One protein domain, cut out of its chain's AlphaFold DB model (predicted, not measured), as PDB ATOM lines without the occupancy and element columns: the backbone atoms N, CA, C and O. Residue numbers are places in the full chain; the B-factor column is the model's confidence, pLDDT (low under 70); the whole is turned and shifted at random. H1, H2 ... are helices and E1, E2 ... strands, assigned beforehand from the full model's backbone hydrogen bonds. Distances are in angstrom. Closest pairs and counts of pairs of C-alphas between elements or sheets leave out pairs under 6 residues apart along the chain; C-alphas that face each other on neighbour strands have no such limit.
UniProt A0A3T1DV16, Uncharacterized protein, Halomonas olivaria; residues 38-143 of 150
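What this domain is: This is residues 38 to 143 of the 150 residues of an uncharacterized protein of Halomonas olivaria (UniProt A0A3T1DV16). The long helix H4 runs through the middle, with H1 packed on one side and H5 folded back along the other as a helical hairpin. Near H4's first end gather H2, H3 and a small sheet of E1 and E4, while the strand hairpin E2 and E3 points away from the helices. The 106 printed residues have five named helices and four named strands, in the order H1 H2 H3 E1 E2 E3 E4 H4 H5; both two-stranded sheets are antiparallel, and the class is mixed. The whole is compact, with a radius of gyration of the C-alphas of 14.7 A, and spans 41 by 36 by 27 A.

How they stand to each other: H1, residues 38 to 43, touches H4, residues 106 to 123, with residues 115 to 122 of H4 alone, at a steep tilt of 48 degrees, opposite ways; their closest C-alphas, of Tyr 38 and Leu 118, are 5.2 A apart. H2, residues 45 to 52, is close to H4 but not clearly touching, with the closest C-alphas, of Val 52 and Tyr 107, 7.7 A apart. H3, residues 56 to 60, is also close to H4 but not clearly touching, with the closest C-alphas, of Phe 58 and Gln 106, 7.0 A apart. E1, residues 68 to 71, and E4, residues 101 to 104, are antiparallel neighbours, with N 69 and O 103 within hydrogen-bond range at 2.9 A. E2, residues 80 to 84, and E3, residues 90 to 94, form an antiparallel hairpin, with N 83 and O 91 within range at 2.8 A. H5, residues 128 to 142, touches H4 in a helical hairpin at a shallow tilt of 34 degrees, only just short of steep; their closest C-alphas, of Val 117 and Ile 131, are 6.4 A apart. Every O i to N i+4 pair is within range in H1, H2, H4 and H5; H3 has 0 of 1, but 2 of 2 O i to N i+3 pairs.

Where its parts are: H1 begins at C-alpha 38 (81.598, 104.792, 41.276). E2 is 13.3 A long, E3 13.1 A, H4 25.2 A and H5 21.1 A, ending at C-alpha 142 (89.401, 86.305, 33.329).

The domain as a whole: The C-alphas of Trp 56 and Asp 87, the two farthest apart, are 45.3 A apart. The printed part has no cut and no long link. Its mean pLDDT is 85.3; residues 81 to 85, 92, 95 to 96 and 142 to 143 are under 70.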
ATOM      1  N   TYR A  38      80.951 105.304  42.483       93.44
ATOM      2  CA  TYR A  38      81.598 104.792  41.276       93.44
ATOM      3  C   TYR A  38      82.447 105.867  40.586       93.44
ATOM      4  O   TYR A  38      83.611 105.635  40.255       93.44
ATOM      5  N   ARG A  39      81.906 107.082  40.423       94.62
ATOM      6  CA  ARG A  39      82.637 108.213  39.830       94.62
ATOM      7  C   ARG A  39      83.820 108.635  40.689       94.62
ATOM      8  O   ARG A  39      84.868 108.966  40.133       94.62
ATOM      9  N   PHE A  40      83.674 108.592  42.013       96.44
ATOM     10  CA  PHE A  40      84.788 108.777  42.936       96.44
ATOM     11  C   PHE A  40      85.877 107.726  42.688       96.44
ATOM     12  O   PHE A  40      87.012 108.101  42.417       96.44
ATOM     13  N   PHE A  41      85.514 106.436  42.682       95.94
ATOM     14  CA  PHE A  41      86.443 105.318  42.488       95.94
ATOM     15  C   PHE A  41      87.252 105.415  41.182       95.94
ATOM     16  O   PHE A  41      88.468 105.206  41.198       95.94
ATOM     17  N   ARG A  42      86.605 105.799  40.071       92.94
ATOM     18  CA  ARG A  42      87.291 106.064  38.792       92.94
ATOM     19  C   ARG A  42      88.191 107.297  38.855       92.94
ATOM     20  O   ARG A  42      89.326 107.274  38.408       92.94
ATOM     21  N   GLY A  43      87.711 108.384  39.457       94.19
ATOM     22  CA  GLY A  43      88.479 109.627  39.580       94.19
ATOM     23  C   GLY A  43      89.660 109.559  40.555       94.19
ATOM     24  O   GLY A  43      90.424 110.524  40.644       94.19
ATOM     25  N   SER A  44      89.812 108.453  41.289       95.75
ATOM     26  CA  SER A  44      90.809 108.279  42.342       95.75
ATOM     27  C   SER A  44      91.621 106.979  42.220       95.75
ATOM     28  O   SER A  44      91.869 106.332  43.237       95.75
ATOM     29  N   ASN A  45      92.058 106.588  41.012       95.12
ATOM     30  CA  ASN A  45      92.877 105.377  40.795       95.12
ATOM     31  C   ASN A  45      94.100 105.300  41.741       95.12
ATOM     32  O   ASN A  45      94.318 104.299  42.418       95.12
ATOM     33  N   HIS A  46      94.813 106.414  41.922       94.75
ATOM     34  CA  HIS A  46      95.932 106.527  42.871       94.75
ATOM     35  C   HIS A  46      95.596 106.104  44.319       94.75
ATOM     36  O   HIS A  46      96.445 105.535  45.003       94.75
ATOM     37  N   LEU A  47      94.371 106.355  44.804       95.44
ATOM     38  CA  LEU A  47      93.946 105.920  46.142       95.44
ATOM     39  C   LEU A  47      93.772 104.408  46.220       95.44
ATOM     40  O   LEU A  47      94.114 103.827  47.244       95.44
ATOM     41  N   TYR A  48      93.241 103.796  45.158       95.38
ATOM     42  CA  TYR A  48      93.104 102.347  45.075       95.38
ATOM     43  C   TYR A  48      94.478 101.700  45.204       95.38
ATOM     44  O   TYR A  48      94.685 100.952  46.152       95.38
ATOM     45  N   TRP A  49      95.427 102.080  44.342       94.62
ATOM     46  CA  TRP A  49      96.798 101.565  44.369       94.62
ATOM     47  C   TRP A  49      97.467 101.735  45.731       94.62
ATOM     48  O   TRP A  49      98.027 100.783  46.267       94.62
ATOM     49  N   ASN A  50      97.346 102.917  46.336       92.62
ATOM     50  CA  ASN A  50      97.914 103.172  47.655       92.62
ATOM     51  C   ASN A  50      97.295 102.295  48.761       92.62
ATOM     52  O   ASN A  50      97.987 101.927  49.710       92.62
ATOM     53  N   ASP A  51      96.006 101.972  48.655       91.12
ATOM     54  CA  ASP A  51      95.322 101.109  49.616       91.12
ATOM     55  C   ASP A  51      95.684  99.627  49.416       91.12
ATOM     56  O   ASP A  51      95.820  98.904  50.402       91.12
ATOM     57  N   VAL A  52      95.852  99.172  48.169       90.94
ATOM     58  CA  VAL A  52      96.033  97.744  47.856       90.94
ATOM     59  C   VAL A  52      97.484  97.278  47.794       90.94
ATOM     60  O   VAL A  52      97.741  96.116  48.086       90.94
ATOM     61  N   TRP A  53      98.442  98.156  47.480       85.44
ATOM     62  CA  TRP A  53      99.855  97.779  47.303       85.44
ATOM     63  C   TRP A  53     100.481  97.112  48.544       85.44
ATOM     64  O   TRP A  53     101.404  96.312  48.433       85.44
ATOM     65  N   HIS A  54      99.971  97.419  49.741       82.06
ATOM     66  CA  HIS A  54     100.422  96.821  51.006       82.06
ATOM     67  C   HIS A  54      99.381  95.889  51.639       82.06
ATOM     68  O   HIS A  54      99.469  95.570  52.829       82.06
ATOM     69  N   ASP A  55      98.362  95.485  50.885       89.31
ATOM     70  CA  ASP A  55      97.323  94.621  51.409       89.31
ATOM     71  C   ASP A  55      97.791  93.162  51.421       89.31
ATOM     72  O   ASP A  55      98.022  92.538  50.387       89.31
ATOM     73  N   TRP A  56      97.902  92.601  52.625       91.19
ATOM     74  CA  TRP A  56      98.378  91.236  52.851       91.19
ATOM     75  C   TRP A  56      97.576  90.169  52.094       91.19
ATOM     76  O   TRP A  56      98.094  89.085  51.838       91.19
ATOM     77  N   ARG A  57      96.320  90.451  51.725       91.69
ATOM     78  CA  ARG A  57      95.463  89.499  51.012       91.69
ATOM     79  C   ARG A  57      95.985  89.194  49.607       91.69
ATOM     80  O   ARG A  57      95.721  88.102  49.118       91.69
ATOM     81  N   PHE A  58      96.763  90.092  48.996       88.75
ATOM     82  CA  PHE A  58      97.408  89.836  47.701       88.75
ATOM     83  C   PHE A  58      98.458  88.725  47.778       88.75
ATOM     84  O   PHE A  58      98.628  87.978  46.817       88.75
ATOM     85  N   ALA A  59      99.107  88.554  48.934       88.81
ATOM     86  CA  ALA A  59     100.083  87.486  49.145       88.81
ATOM     87  C   ALA A  59      99.444  86.087  49.212       88.81
ATOM     88  O   ALA A  59     100.155  85.087  49.167       88.81
ATOM     89  N   LEU A  60      98.111  85.987  49.323       90.88
ATOM     90  CA  LEU A  60      97.416  84.697  49.324       90.88
ATOM     91  C   LEU A  60      97.370  84.053  47.931       90.88
ATOM     92  O   LEU A  60      97.296  82.830  47.840       90.88
ATOM     93  N   PHE A  61      97.396  84.859  46.864       88.88
ATOM     94  CA  PHE A  61      97.218  84.389  45.484       88.88
ATOM     95  C   PHE A  61      98.175  85.053  44.479       88.88
ATOM     96  O   PHE A  61      97.932  84.989  43.274       88.88
ATOM     97  N   GLY A  62      99.239  85.701  44.964       89.88
ATOM     98  CA  GLY A  62     100.222  86.410  44.145       89.88
ATOM     99  C   GLY A  62     101.567  86.579  44.840       89.88
ATOM    100  O   GLY A  62     101.822  85.950  45.869       89.88
ATOM    101  N   GLY A  63     102.424  87.418  44.263       89.50
ATOM    102  CA  GLY A  63     103.813  87.587  44.689       89.50
ATOM    103  C   GLY A  63     104.783  86.583  44.057       89.50
ATOM    104  O   GLY A  63     105.938  86.518  44.477       89.50
ATOM    105  N   TRP A  64     104.335  85.824  43.054       92.25
ATOM    106  CA  TRP A  64     105.136  84.840  42.322       92.25
ATOM    107  C   TRP A  64     105.312  85.283  40.862       92.25
ATOM    108  O   TRP A  64     104.420  85.938  40.323       92.25
ATOM    109  N   PRO A  65     106.419  84.941  40.181       92.69
ATOM    110  CA  PRO A  65     106.602  85.294  38.771       92.69
ATOM    111  C   PRO A  65     105.446  84.839  37.868       92.69
ATOM    112  O   PRO A  65     105.076  85.544  36.937       92.69
ATOM    113  N   GLU A  66     104.832  83.696  38.170       91.75
ATOM    114  CA  GLU A  66     103.740  83.101  37.393       91.75
ATOM    115  C   GLU A  66     102.408  83.844  37.551       91.75
ATOM    116  O   GLU A  66     101.500  83.665  36.742       91.75
ATOM    117  N   THR A  67     102.268  84.669  38.591       91.44
ATOM    118  CA  THR A  67     101.075  85.497  38.816       91.44
ATOM    119  C   THR A  67     101.225  86.901  38.237       91.44
ATOM    120  O   THR A  67     100.250  87.660  38.220       91.44
ATOM    121  N   GLN A  68     102.417  87.246  37.741       93.25
ATOM    122  CA  GLN A  68     102.687  88.531  37.116       93.25
ATOM    123  C   GLN A  68     102.265  88.533  35.649       93.25
ATOM    124  O   GLN A  68     102.603  87.644  34.873       93.25
ATOM    125  N   THR A  69     101.536  89.570  35.261       92.31
ATOM    126  CA  THR A  69     101.083  89.782  33.887       92.31
ATOM    127  C   THR A  69     101.035  91.274  33.579       92.31
ATOM    128  O   THR A  69     101.205  92.110  34.471       92.31
ATOM    129  N   TRP A  70     100.816  91.611  32.312       92.44
ATOM    130  CA  TRP A  70     100.490  92.975  31.920       92.44
ATOM    131  C   TRP A  70      99.131  93.363  32.489       92.44
ATOM    132  O   TRP A  70      98.120  92.709  32.229       92.44
ATOM    133  N   LEU A  71      99.135  94.439  33.263       92.00
ATOM    134  CA  LEU A  71      97.962  95.097  33.806       92.00
ATOM    135  C   LEU A  71      97.665  96.336  32.964       92.00
ATOM    136  O   LEU A  71      98.588  97.020  32.523       92.00
ATOM    137  N   GLN A  72      96.386  96.641  32.781       91.56
ATOM    138  CA  GLN A  72      95.926  97.918  32.244       91.56
ATOM    139  C   GLN A  72      96.154  99.044  33.257       91.56
ATOM    140  O   GLN A  72      96.483 100.153  32.857       91.56
ATOM    141  N   GLY A  73      96.030  98.763  34.560       91.50
ATOM    142  CA  GLY A  73      96.393  99.704  35.621       91.50
ATOM    143  C   GLY A  73      95.258 100.609  36.113       91.50
ATOM    144  O   GLY A  73      95.325 101.114  37.237       91.50
ATOM    145  N   ASP A  74      94.178 100.751  35.338       92.56
ATOM    146  CA  ASP A  74      92.926 101.418  35.730       92.56
ATOM    147  C   ASP A  74      91.676 100.568  35.409       92.56
ATOM    148  O   ASP A  74      90.627 101.081  35.014       92.56
ATOM    149  N   ALA A  75      91.770  99.240  35.558       90.12
ATOM    150  CA  ALA A  75      90.737  98.330  35.066       90.12
ATOM    151  C   ALA A  75      89.362  98.596  35.705       90.12
ATOM    152  O   ALA A  75      89.133  98.345  36.893       90.12
ATOM    153  N   HIS A  76      88.406  99.071  34.904       90.31
ATOM    154  CA  HIS A  76      87.030  99.306  35.335       90.31
ATOM    155  C   HIS A  76      86.027  99.112  34.193       90.31
ATOM    156  O   HIS A  76      86.378  99.266  33.031       90.31
ATOM    157  N   GLY A  77      84.750  98.851  34.501       82.94
ATOM    158  CA  GLY A  77      83.734  98.488  33.496       82.94
ATOM    159  C   GLY A  77      83.612  99.433  32.289       82.94
ATOM    160  O   GLY A  77      83.356  98.973  31.189       82.94
ATOM    161  N   TYR A  78      83.863 100.735  32.459       78.94
ATOM    162  CA  TYR A  78      83.828 101.715  31.359       78.94
ATOM    163  C   TYR A  78      85.142 101.842  30.563       78.94
ATOM    164  O   TYR A  78      85.161 102.583  29.590       78.94
ATOM    165  N   ASN A  79      86.204 101.138  30.967       78.19
ATOM    166  CA  ASN A  79      87.411 100.925  30.160       78.19
ATOM    167  C   ASN A  79      87.297  99.618  29.363       78.19
ATOM    168  O   ASN A  79      88.189  99.310  28.589       78.19
ATOM    169  N   PHE A  80      86.206  98.855  29.527       71.94
ATOM    170  CA  PHE A  80      85.854  97.767  28.623       71.94
ATOM    171  C   PHE A  80      84.962  98.315  27.510       71.94
ATOM    172  O   PHE A  80      83.798  98.653  27.738       71.94
ATOM    173  N   GLY A  81      85.517  98.405  26.307       60.41
ATOM    174  CA  GLY A  81      84.806  98.837  25.114       60.41
ATOM    175  C   GLY A  81      84.371  97.667  24.236       60.41
ATOM    176  O   GLY A  81      84.891  96.550  24.312       60.41
ATOM    177  N   ALA A  82      83.387  97.944  23.385       63.34
ATOM    178  CA  ALA A  82      83.026  97.109  22.252       63.34
ATOM    179  C   ALA A  82      83.526  97.809  20.986       63.34
ATOM    180  O   ALA A  82      83.073  98.910  20.669       63.34
ATOM    181  N   TYR A  83      84.443  97.177  20.262       63.12
ATOM    182  CA  TYR A  83      85.010  97.707  19.026       63.12
ATOM    183  C   TYR A  83      84.414  96.967  17.839       63.12
ATOM    184  O   TYR A  83      84.380  95.732  17.812       63.12
ATOM    185  N   GLY A  84      83.953  97.728  16.848       63.88
ATOM    186  CA  GLY A  84      83.639  97.175  15.540       63.88
ATOM    187  C   GLY A  84      84.933  96.759  14.853       63.88
ATOM    188  O   GLY A  84      85.881  97.542  14.789       63.88
ATOM    189  N   HIS A  85      84.980  95.528  14.366       69.19
ATOM    190  CA  HIS A  85      86.096  95.020  13.587       69.19
ATOM    191  C   HIS A  85      85.708  94.923  12.102       69.19
ATOM    192  O   HIS A  85      84.529  94.905  11.754       69.19
ATOM    193  N   HIS A  86      86.697  94.902  11.204       76.19
ATOM    194  CA  HIS A  86      86.484  94.935   9.746       76.19
ATOM    195  C   HIS A  86      85.738  93.714   9.176       76.19
ATOM    196  O   HIS A  86      85.376  93.713   8.005       76.19
ATOM    197  N   ASP A  87      85.541  92.678   9.986       82.88
ATOM    198  CA  ASP A  87      84.803  91.448   9.682       82.88
ATOM    199  C   ASP A  87      83.354  91.480  10.213       82.88
ATOM    200  O   ASP A  87      82.736  90.427  10.362       82.88
ATOM    201  N   ASP A  88      82.826  92.670  10.529       77.56
ATOM    202  CA  ASP A  88      81.511  92.907  11.147       77.56
ATOM    203  C   ASP A  88      81.315  92.210  12.509       77.56
ATOM    204  O   ASP A  88      80.198  92.119  13.026       77.56
ATOM    205  N   GLN A  89      82.400  91.741  13.138       75.38
ATOM    206  CA  GLN A  89      82.355  91.177  14.481       75.38
ATOM    207  C   GLN A  89      82.616  92.249  15.538       75.38
ATOM    208  O   GLN A  89      83.462  93.133  15.385       75.38
ATOM    209  N   VAL A  90      81.897  92.137  16.654       71.00
ATOM    210  CA  VAL A  90      82.144  92.955  17.841       71.00
ATOM    211  C   VAL A  90      83.226  92.283  18.669       71.00
ATOM    212  O   VAL A  90      83.060  91.149  19.122       71.00
ATOM    213  N   ARG A  91      84.328  92.995  18.888       71.94
ATOM    214  CA  ARG A  91      85.392  92.568  19.795       71.94
ATOM    215  C   ARG A  91      85.284  93.360  21.084       71.94
ATOM    216  O   ARG A  91      85.130  94.576  21.049       71.94
ATOM    217  N   TYR A  92      85.365  92.668  22.209       68.00
ATOM    218  CA  TYR A  92      85.410  93.297  23.523       68.00
ATOM    219  C   TYR A  92      86.858  93.337  23.989       68.00
ATOM    220  O   TYR A  92      87.575  92.345  23.858       68.00
ATOM    221  N   GLY A  93      87.286  94.475  24.511       70.19
ATOM    222  CA  GLY A  93      88.661  94.680  24.946       70.19
ATOM    223  C   GLY A  93      88.761  95.838  25.920       70.19
ATOM    224  O   GLY A  93      87.770  96.525  26.173       70.19
ATOM    225  N   MET A  94      89.951  96.012  26.480       71.56
ATOM    226  CA  MET A  94      90.263  97.187  27.278       71.56
ATOM    227  C   MET A  94      90.771  98.312  26.372       71.56
ATOM    228  O   MET A  94      91.586  98.058  25.483       71.56
ATOM    229  N   ASP A  95      90.304  99.528  26.628       67.31
ATOM    230  CA  ASP A  95      90.909 100.763  26.130       67.31
ATOM    231  C   ASP A  95      91.901 101.328  27.150       67.31
ATOM    232  O   ASP A  95      91.847 100.978  28.327       67.31
ATOM    233  N   ASP A  96      92.729 102.268  26.681       68.12
ATOM    234  CA  ASP A  96      93.535 103.179  27.503       68.12
ATOM    235  C   ASP A  96      94.595 102.482  28.383       68.12
ATOM    236  O   ASP A  96      94.339 102.017  29.491       68.12
ATOM    237  N   PHE A  97      95.829 102.407  27.879       79.62
ATOM    238  CA  PHE A  97      96.957 101.722  28.529       79.62
ATOM    239  C   PHE A  97      97.975 102.698  29.139       79.62
ATOM    240  O   PHE A  97      99.125 102.320  29.363       79.62
ATOM    241  N   ASP A  98      97.577 103.944  29.409       81.81
ATOM    242  CA  ASP A  98      98.479 104.968  29.956       81.81
ATOM    243  C   ASP A  98      99.004 104.608  31.364       81.81
ATOM    244  O   ASP A  98     100.113 105.005  31.729       81.81
ATOM    245  N   ASP A  99      98.252 103.795  32.121       85.88
ATOM    246  CA  ASP A  99      98.608 103.290  33.459       85.88
ATOM    247  C   ASP A  99      99.181 101.850  33.441       85.88
ATOM    248  O   ASP A  99      99.330 101.219  34.494       85.88
ATOM    249  N   ALA A 100      99.511 101.303  32.264       91.19
ATOM    250  CA  ALA A 100      99.889  99.898  32.137       91.19
ATOM    251  C   ALA A 100     101.226  99.558  32.817       91.19
ATOM    252  O   ALA A 100     102.228 100.269  32.692       91.19
ATOM    253  N   LEU A 101     101.263  98.416  33.508       93.88
ATOM    254  CA  LEU A 101     102.444  97.931  34.228       93.88
ATOM    255  C   LEU A 101     102.449  96.405  34.346       93.88
ATOM    256  O   LEU A 101     101.424  95.759  34.154       93.88
ATOM    257  N   ILE A 102     103.596  95.818  34.692       94.56
ATOM    258  CA  ILE A 102     103.677  94.391  35.033       94.56
ATOM    259  C   ILE A 102     103.487  94.229  36.541       94.56
ATOM    260  O   ILE A 102     104.215  94.831  37.332       94.56
ATOM    261  N   GLY A 103     102.522  93.403  36.937       93.38
ATOM    262  CA  GLY A 103     102.212  93.140  38.337       93.38
ATOM    263  C   GLY A 103     101.281  91.946  38.506       93.38
ATOM    264  O   GLY A 103     100.886  91.309  37.530       93.38
ATOM    265  N   ASP A 104     100.934  91.626  39.752       93.81
ATOM    266  CA  ASP A 104     100.003  90.535  40.031       93.81
ATOM    267  C   ASP A 104      98.621  90.810  39.415       93.81
ATOM    268  O   ASP A 104      98.014  91.849  39.683       93.81
ATOM    269  N   TYR A 105      98.082  89.845  38.660       91.75
ATOM    270  CA  TYR A 105      96.768  89.940  37.989       91.75
ATOM    271  C   TYR A 105      95.624  90.405  38.912       91.75
ATOM    272  O   TYR A 105      94.629  90.983  38.468       91.75
ATOM    273  N   GLN A 106      95.761  90.141  40.216       92.56
ATOM    274  CA  GLN A 106      94.797  90.486  41.255       92.56
ATOM    275  C   GLN A 106      94.478  91.984  41.295       92.56
ATOM    276  O   GLN A 106      93.351  92.335  41.641       92.56
ATOM    277  N   TYR A 107      95.430  92.859  40.945       94.25
ATOM    278  CA  TYR A 107      95.225  94.308  41.022       94.25
ATOM    279  C   TYR A 107      94.122  94.739  40.049       94.25
ATOM    280  O   TYR A 107      93.107  95.301  40.458       94.25
ATOM    281  N   ASP A 108      94.228  94.361  38.779       92.75
ATOM    282  CA  ASP A 108      93.178  94.664  37.806       92.75
ATOM    283  C   ASP A 108      91.898  93.868  38.063       92.75
ATOM    284  O   ASP A 108      90.797  94.414  37.962       92.75
ATOM    285  N   LEU A 109      92.014  92.595  38.460       91.56
ATOM    286  CA  LEU A 109      90.847  91.756  38.735       91.56
ATOM    287  C   LEU A 109      89.977  92.343  39.857       91.56
ATOM    288  O   LEU A 109      88.752  92.418  39.732       91.56
ATOM    289  N   TRP A 110      90.592  92.773  40.959       93.00
ATOM    290  CA  TRP A 110      89.865  93.353  42.087       93.00
ATOM    291  C   TRP A 110      89.336  94.736  41.746       93.00
ATOM    292  O   TRP A 110      88.198  95.049  42.107       93.00
ATOM    293  N   ARG A 111      90.124  95.555  41.038       94.00
ATOM    294  CA  ARG A 111      89.683  96.879  40.596       94.00
ATOM    295  C   ARG A 111      88.438  96.777  39.715       94.00
ATOM    296  O   ARG A 111      87.433  97.438  39.995       94.00
ATOM    297  N   LEU A 112      88.453  95.859  38.750       92.06
ATOM    298  CA  LEU A 112      87.321  95.596  37.875       92.06
ATOM    299  C   LEU A 112      86.107  95.091  38.656       92.06
ATOM    300  O   LEU A 112      85.012  95.628  38.483       92.06
ATOM    301  N   ALA A 113      86.285  94.109  39.543       91.88
ATOM    302  CA  ALA A 113      85.200  93.568  40.358       91.88
ATOM    303  C   ALA A 113      84.526  94.651  41.220       91.88
ATOM    304  O   ALA A 113      83.297  94.745  41.245       91.88
ATOM    305  N   ILE A 114      85.312  95.514  41.875       93.94
ATOM    306  CA  ILE A 114      84.795  96.660  42.638       93.94
ATOM    307  C   ILE A 114      84.016  97.598  41.715       93.94
ATOM    308  O   ILE A 114      82.911  98.017  42.060       93.94
ATOM    309  N   SER A 115      84.554  97.889  40.527       93.00
ATOM    310  CA  SER A 115      83.900  98.762  39.555       93.00
ATOM    311  C   SER A 115      82.523  98.233  39.134       93.00
ATOM    312  O   SER A 115      81.572  99.005  39.115       93.00
ATOM    313  N   VAL A 116      82.393  96.920  38.901       89.88
ATOM    314  CA  VAL A 116      81.126  96.263  38.534       89.88
ATOM    315  C   VAL A 116      80.119  96.350  39.675       89.88
ATOM    316  O   VAL A 116      78.952  96.639  39.441       89.88
ATOM    317  N   VAL A 117      80.553  96.139  40.922       91.69
ATOM    318  CA  VAL A 117      79.670  96.263  42.095       91.69
ATOM    319  C   VAL A 117      79.165  97.697  42.258       91.69
ATOM    320  O   VAL A 117      77.989  97.899  42.555       91.69
ATOM    321  N   LEU A 118      80.044  98.689  42.106       92.38
ATOM    322  CA  LEU A 118      79.684 100.100  42.247       92.38
ATOM    323  C   LEU A 118      78.764 100.565  41.114       92.38
ATOM    324  O   LEU A 118      77.765 101.224  41.391       92.38
ATOM    325  N   ASP A 119      79.060 100.169  39.878       89.50
ATOM    326  CA  ASP A 119      78.246 100.477  38.702       89.50
ATOM    327  C   ASP A 119      76.856  99.829  38.783       89.50
ATOM    328  O   ASP A 119      75.841 100.502  38.621       89.50
ATOM    329  N   ALA A 120      76.787  98.548  39.157       87.62
ATOM    330  CA  ALA A 120      75.526  97.830  39.333       87.62
ATOM    331  C   ALA A 120      74.610  98.479  40.384       87.62
ATOM    332  O   ALA A 120      73.387  98.465  40.231       87.62
ATOM    333  N   ARG A 121      75.198  99.045  41.446       86.00
ATOM    334  CA  ARG A 121      74.472  99.773  42.495       86.00
ATOM    335  C   ARG A 121      74.003 101.154  42.043       86.00
ATOM    336  O   ARG A 121      72.965 101.592  42.517       86.00
ATOM    337  N   GLU A 122      74.764 101.841  41.190       85.88
ATOM    338  CA  GLU A 122      74.407 103.176  40.691       85.88
ATOM    339  C   GLU A 122      73.387 103.114  39.549       85.88
ATOM    340  O   GLU A 122      72.413 103.859  39.568       85.88
ATOM    341  N   ASN A 123      73.606 102.243  38.561       79.12
ATOM    342  CA  ASN A 123      72.931 102.324  37.262       79.12
ATOM    343  C   ASN A 123      71.870 101.246  37.022       79.12
ATOM    344  O   ASN A 123      71.041 101.407  36.128       79.12
ATOM    345  N   ALA A 124      71.897 100.136  37.764       73.94
ATOM    346  CA  ALA A 124      71.080  98.965  37.441       73.94
ATOM    347  C   ALA A 124      70.213  98.449  38.600       73.94
ATOM    348  O   ALA A 124      69.500  97.466  38.407       73.94
ATOM    349  N   GLU A 125      70.285  99.080  39.784       71.19
ATOM    350  CA  GLU A 125      69.578  98.684  41.019       71.19
ATOM    351  C   GLU A 125      69.592  97.161  41.264       71.19
ATOM    352  O   GLU A 125      68.637  96.571  41.774       71.19
ATOM    353  N   LEU A 126      70.681  96.496  40.863       77.88
ATOM    354  CA  LEU A 126      70.739  95.042  40.877       77.88
ATOM    355  C   LEU A 126      70.735  94.534  42.313       77.88
ATOM    356  O   LEU A 126      71.482  95.013  43.172       77.88
ATOM    357  N   ASP A 127      69.929  93.501  42.555       81.81
ATOM    358  CA  ASP A 127      69.948  92.824  43.840       81.81
ATOM    359  C   ASP A 127      71.320  92.144  44.088       81.81
ATOM    360  O   ASP A 127      72.080  91.853  43.150       81.81
ATOM    361  N   PRO A 128      71.670  91.847  45.352       83.25
ATOM    362  CA  PRO A 128      72.948  91.215  45.674       83.25
ATOM    363  C   PRO A 128      73.204  89.878  44.959       83.25
ATOM    364  O   PRO A 128      74.362  89.529  44.727       83.25
ATOM    365  N   LYS A 129      72.159  89.124  44.586       85.50
ATOM    366  CA  LYS A 129      72.302  87.840  43.876       85.50
ATOM    367  C   LYS A 129      72.687  88.061  42.415       85.50
ATOM    368  O   LYS A 129      73.498  87.309  41.876       85.50
ATOM    369  N   ALA A 130      72.126  89.079  41.772       84.50
ATOM    370  CA  ALA A 130      72.482  89.467  40.416       84.50
ATOM    371  C   ALA A 130      73.930  89.978  40.350       84.50
ATOM    372  O   ALA A 130      74.665  89.587  39.441       84.50
ATOM    373  N   ILE A 131      74.367  90.750  41.351       84.50
ATOM    374  CA  ILE A 131      75.764  91.191  41.484       84.50
ATOM    375  C   ILE A 131      76.706  89.990  41.663       84.50
ATOM    376  O   ILE A 131      77.689  89.876  40.935       84.50
ATOM    377  N   ASP A 132      76.393  89.053  42.562       85.56
ATOM    378  CA  ASP A 132      77.188  87.827  42.750       85.56
ATOM    379  C   ASP A 132      77.298  87.006  41.452       85.56
ATOM    380  O   ASP A 132      78.378  86.556  41.064       85.56
ATOM    381  N   LYS A 133      76.189  86.872  40.716       85.50
ATOM    382  CA  LYS A 133      76.181  86.197  39.414       85.50
ATOM    383  C   LYS A 133      77.059  86.916  38.387       85.50
ATOM    384  O   LYS A 133      77.746  86.241  37.619       85.50
ATOM    385  N   ALA A 134      77.042  88.249  38.356       83.38
ATOM    386  CA  ALA A 134      77.902  89.037  37.477       83.38
ATOM    387  C   ALA A 134      79.384  88.833  37.827       83.38
ATOM    388  O   ALA A 134      80.176  88.515  36.943       83.38
ATOM    389  N   LEU A 135      79.739  88.888  39.113       85.31
ATOM    390  CA  LEU A 135      81.106  88.652  39.584       85.31
ATOM    391  C   LEU A 135      81.609  87.245  39.244       85.31
ATOM    392  O   LEU A 135      82.734  87.091  38.774       85.31
ATOM    393  N   LYS A 136      80.766  86.215  39.387       84.31
ATOM    394  CA  LYS A 136      81.106  84.844  38.968       84.31
ATOM    395  C   LYS A 136      81.410  84.745  37.475       84.31
ATOM    396  O   LYS A 136      82.312  84.004  37.088       84.31
ATOM    397  N   LYS A 137      80.676  85.482  36.634       81.88
ATOM    398  CA  LYS A 137      80.941  85.532  35.189       81.88
ATOM    399  C   LYS A 137      82.244  86.261  34.871       81.88
ATOM    400  O   LYS A 137      83.009  85.746  34.068       81.88
ATOM    401  N   VAL A 138      82.501  87.401  35.517       78.19
ATOM    402  CA  VAL A 138      83.766  88.146  35.377       78.19
ATOM    403  C   VAL A 138      84.947  87.251  35.749       78.19
ATOM    404  O   VAL A 138      85.882  87.116  34.968       78.19
ATOM    405  N   ASN A 139      84.860  86.552  36.882       76.94
ATOM    406  CA  ASN A 139      85.916  85.650  37.335       76.94
ATOM    407  C   ASN A 139      86.168  84.498  36.348       76.94
ATOM    408  O   ASN A 139      87.312  84.198  36.035       76.94
ATOM    409  N   LYS A 140      85.103  83.882  35.816       76.06
ATOM    410  CA  LYS A 140      85.220  82.807  34.819       76.06
ATOM    411  C   LYS A 140      85.776  83.292  33.472       76.06
ATOM    412  O   LYS A 140      86.375  82.507  32.753       76.06
ATOM    413  N   GLY A 141      85.526  84.547  33.104       70.00
ATOM    414  CA  GLY A 141      86.039  85.124  31.861       70.00
ATOM    415  C   GLY A 141      87.518  85.514  31.925       70.00
ATOM    416  O   GLY A 141      88.165  85.554  30.887       70.00
ATOM    417  N   LEU A 142      88.035  85.806  33.124       68.06
ATOM    418  CA  LEU A 142      89.401  86.305  33.329       68.06
ATOM    419  C   LEU A 142      90.377  85.248  33.841       68.06
ATOM    420  O   LEU A 142      91.578  85.390  33.637       68.06
ATOM    421  N   LEU A 143      89.884  84.204  34.509       66.56
ATOM    422  CA  LEU A 143      90.700  83.074  34.928       66.56
ATOM    423  C   LEU A 143      90.433  81.889  33.993       66.56
ATOM    424  O   LEU A 143      89.266  81.528  33.812       66.56
TER     425      LEU A 143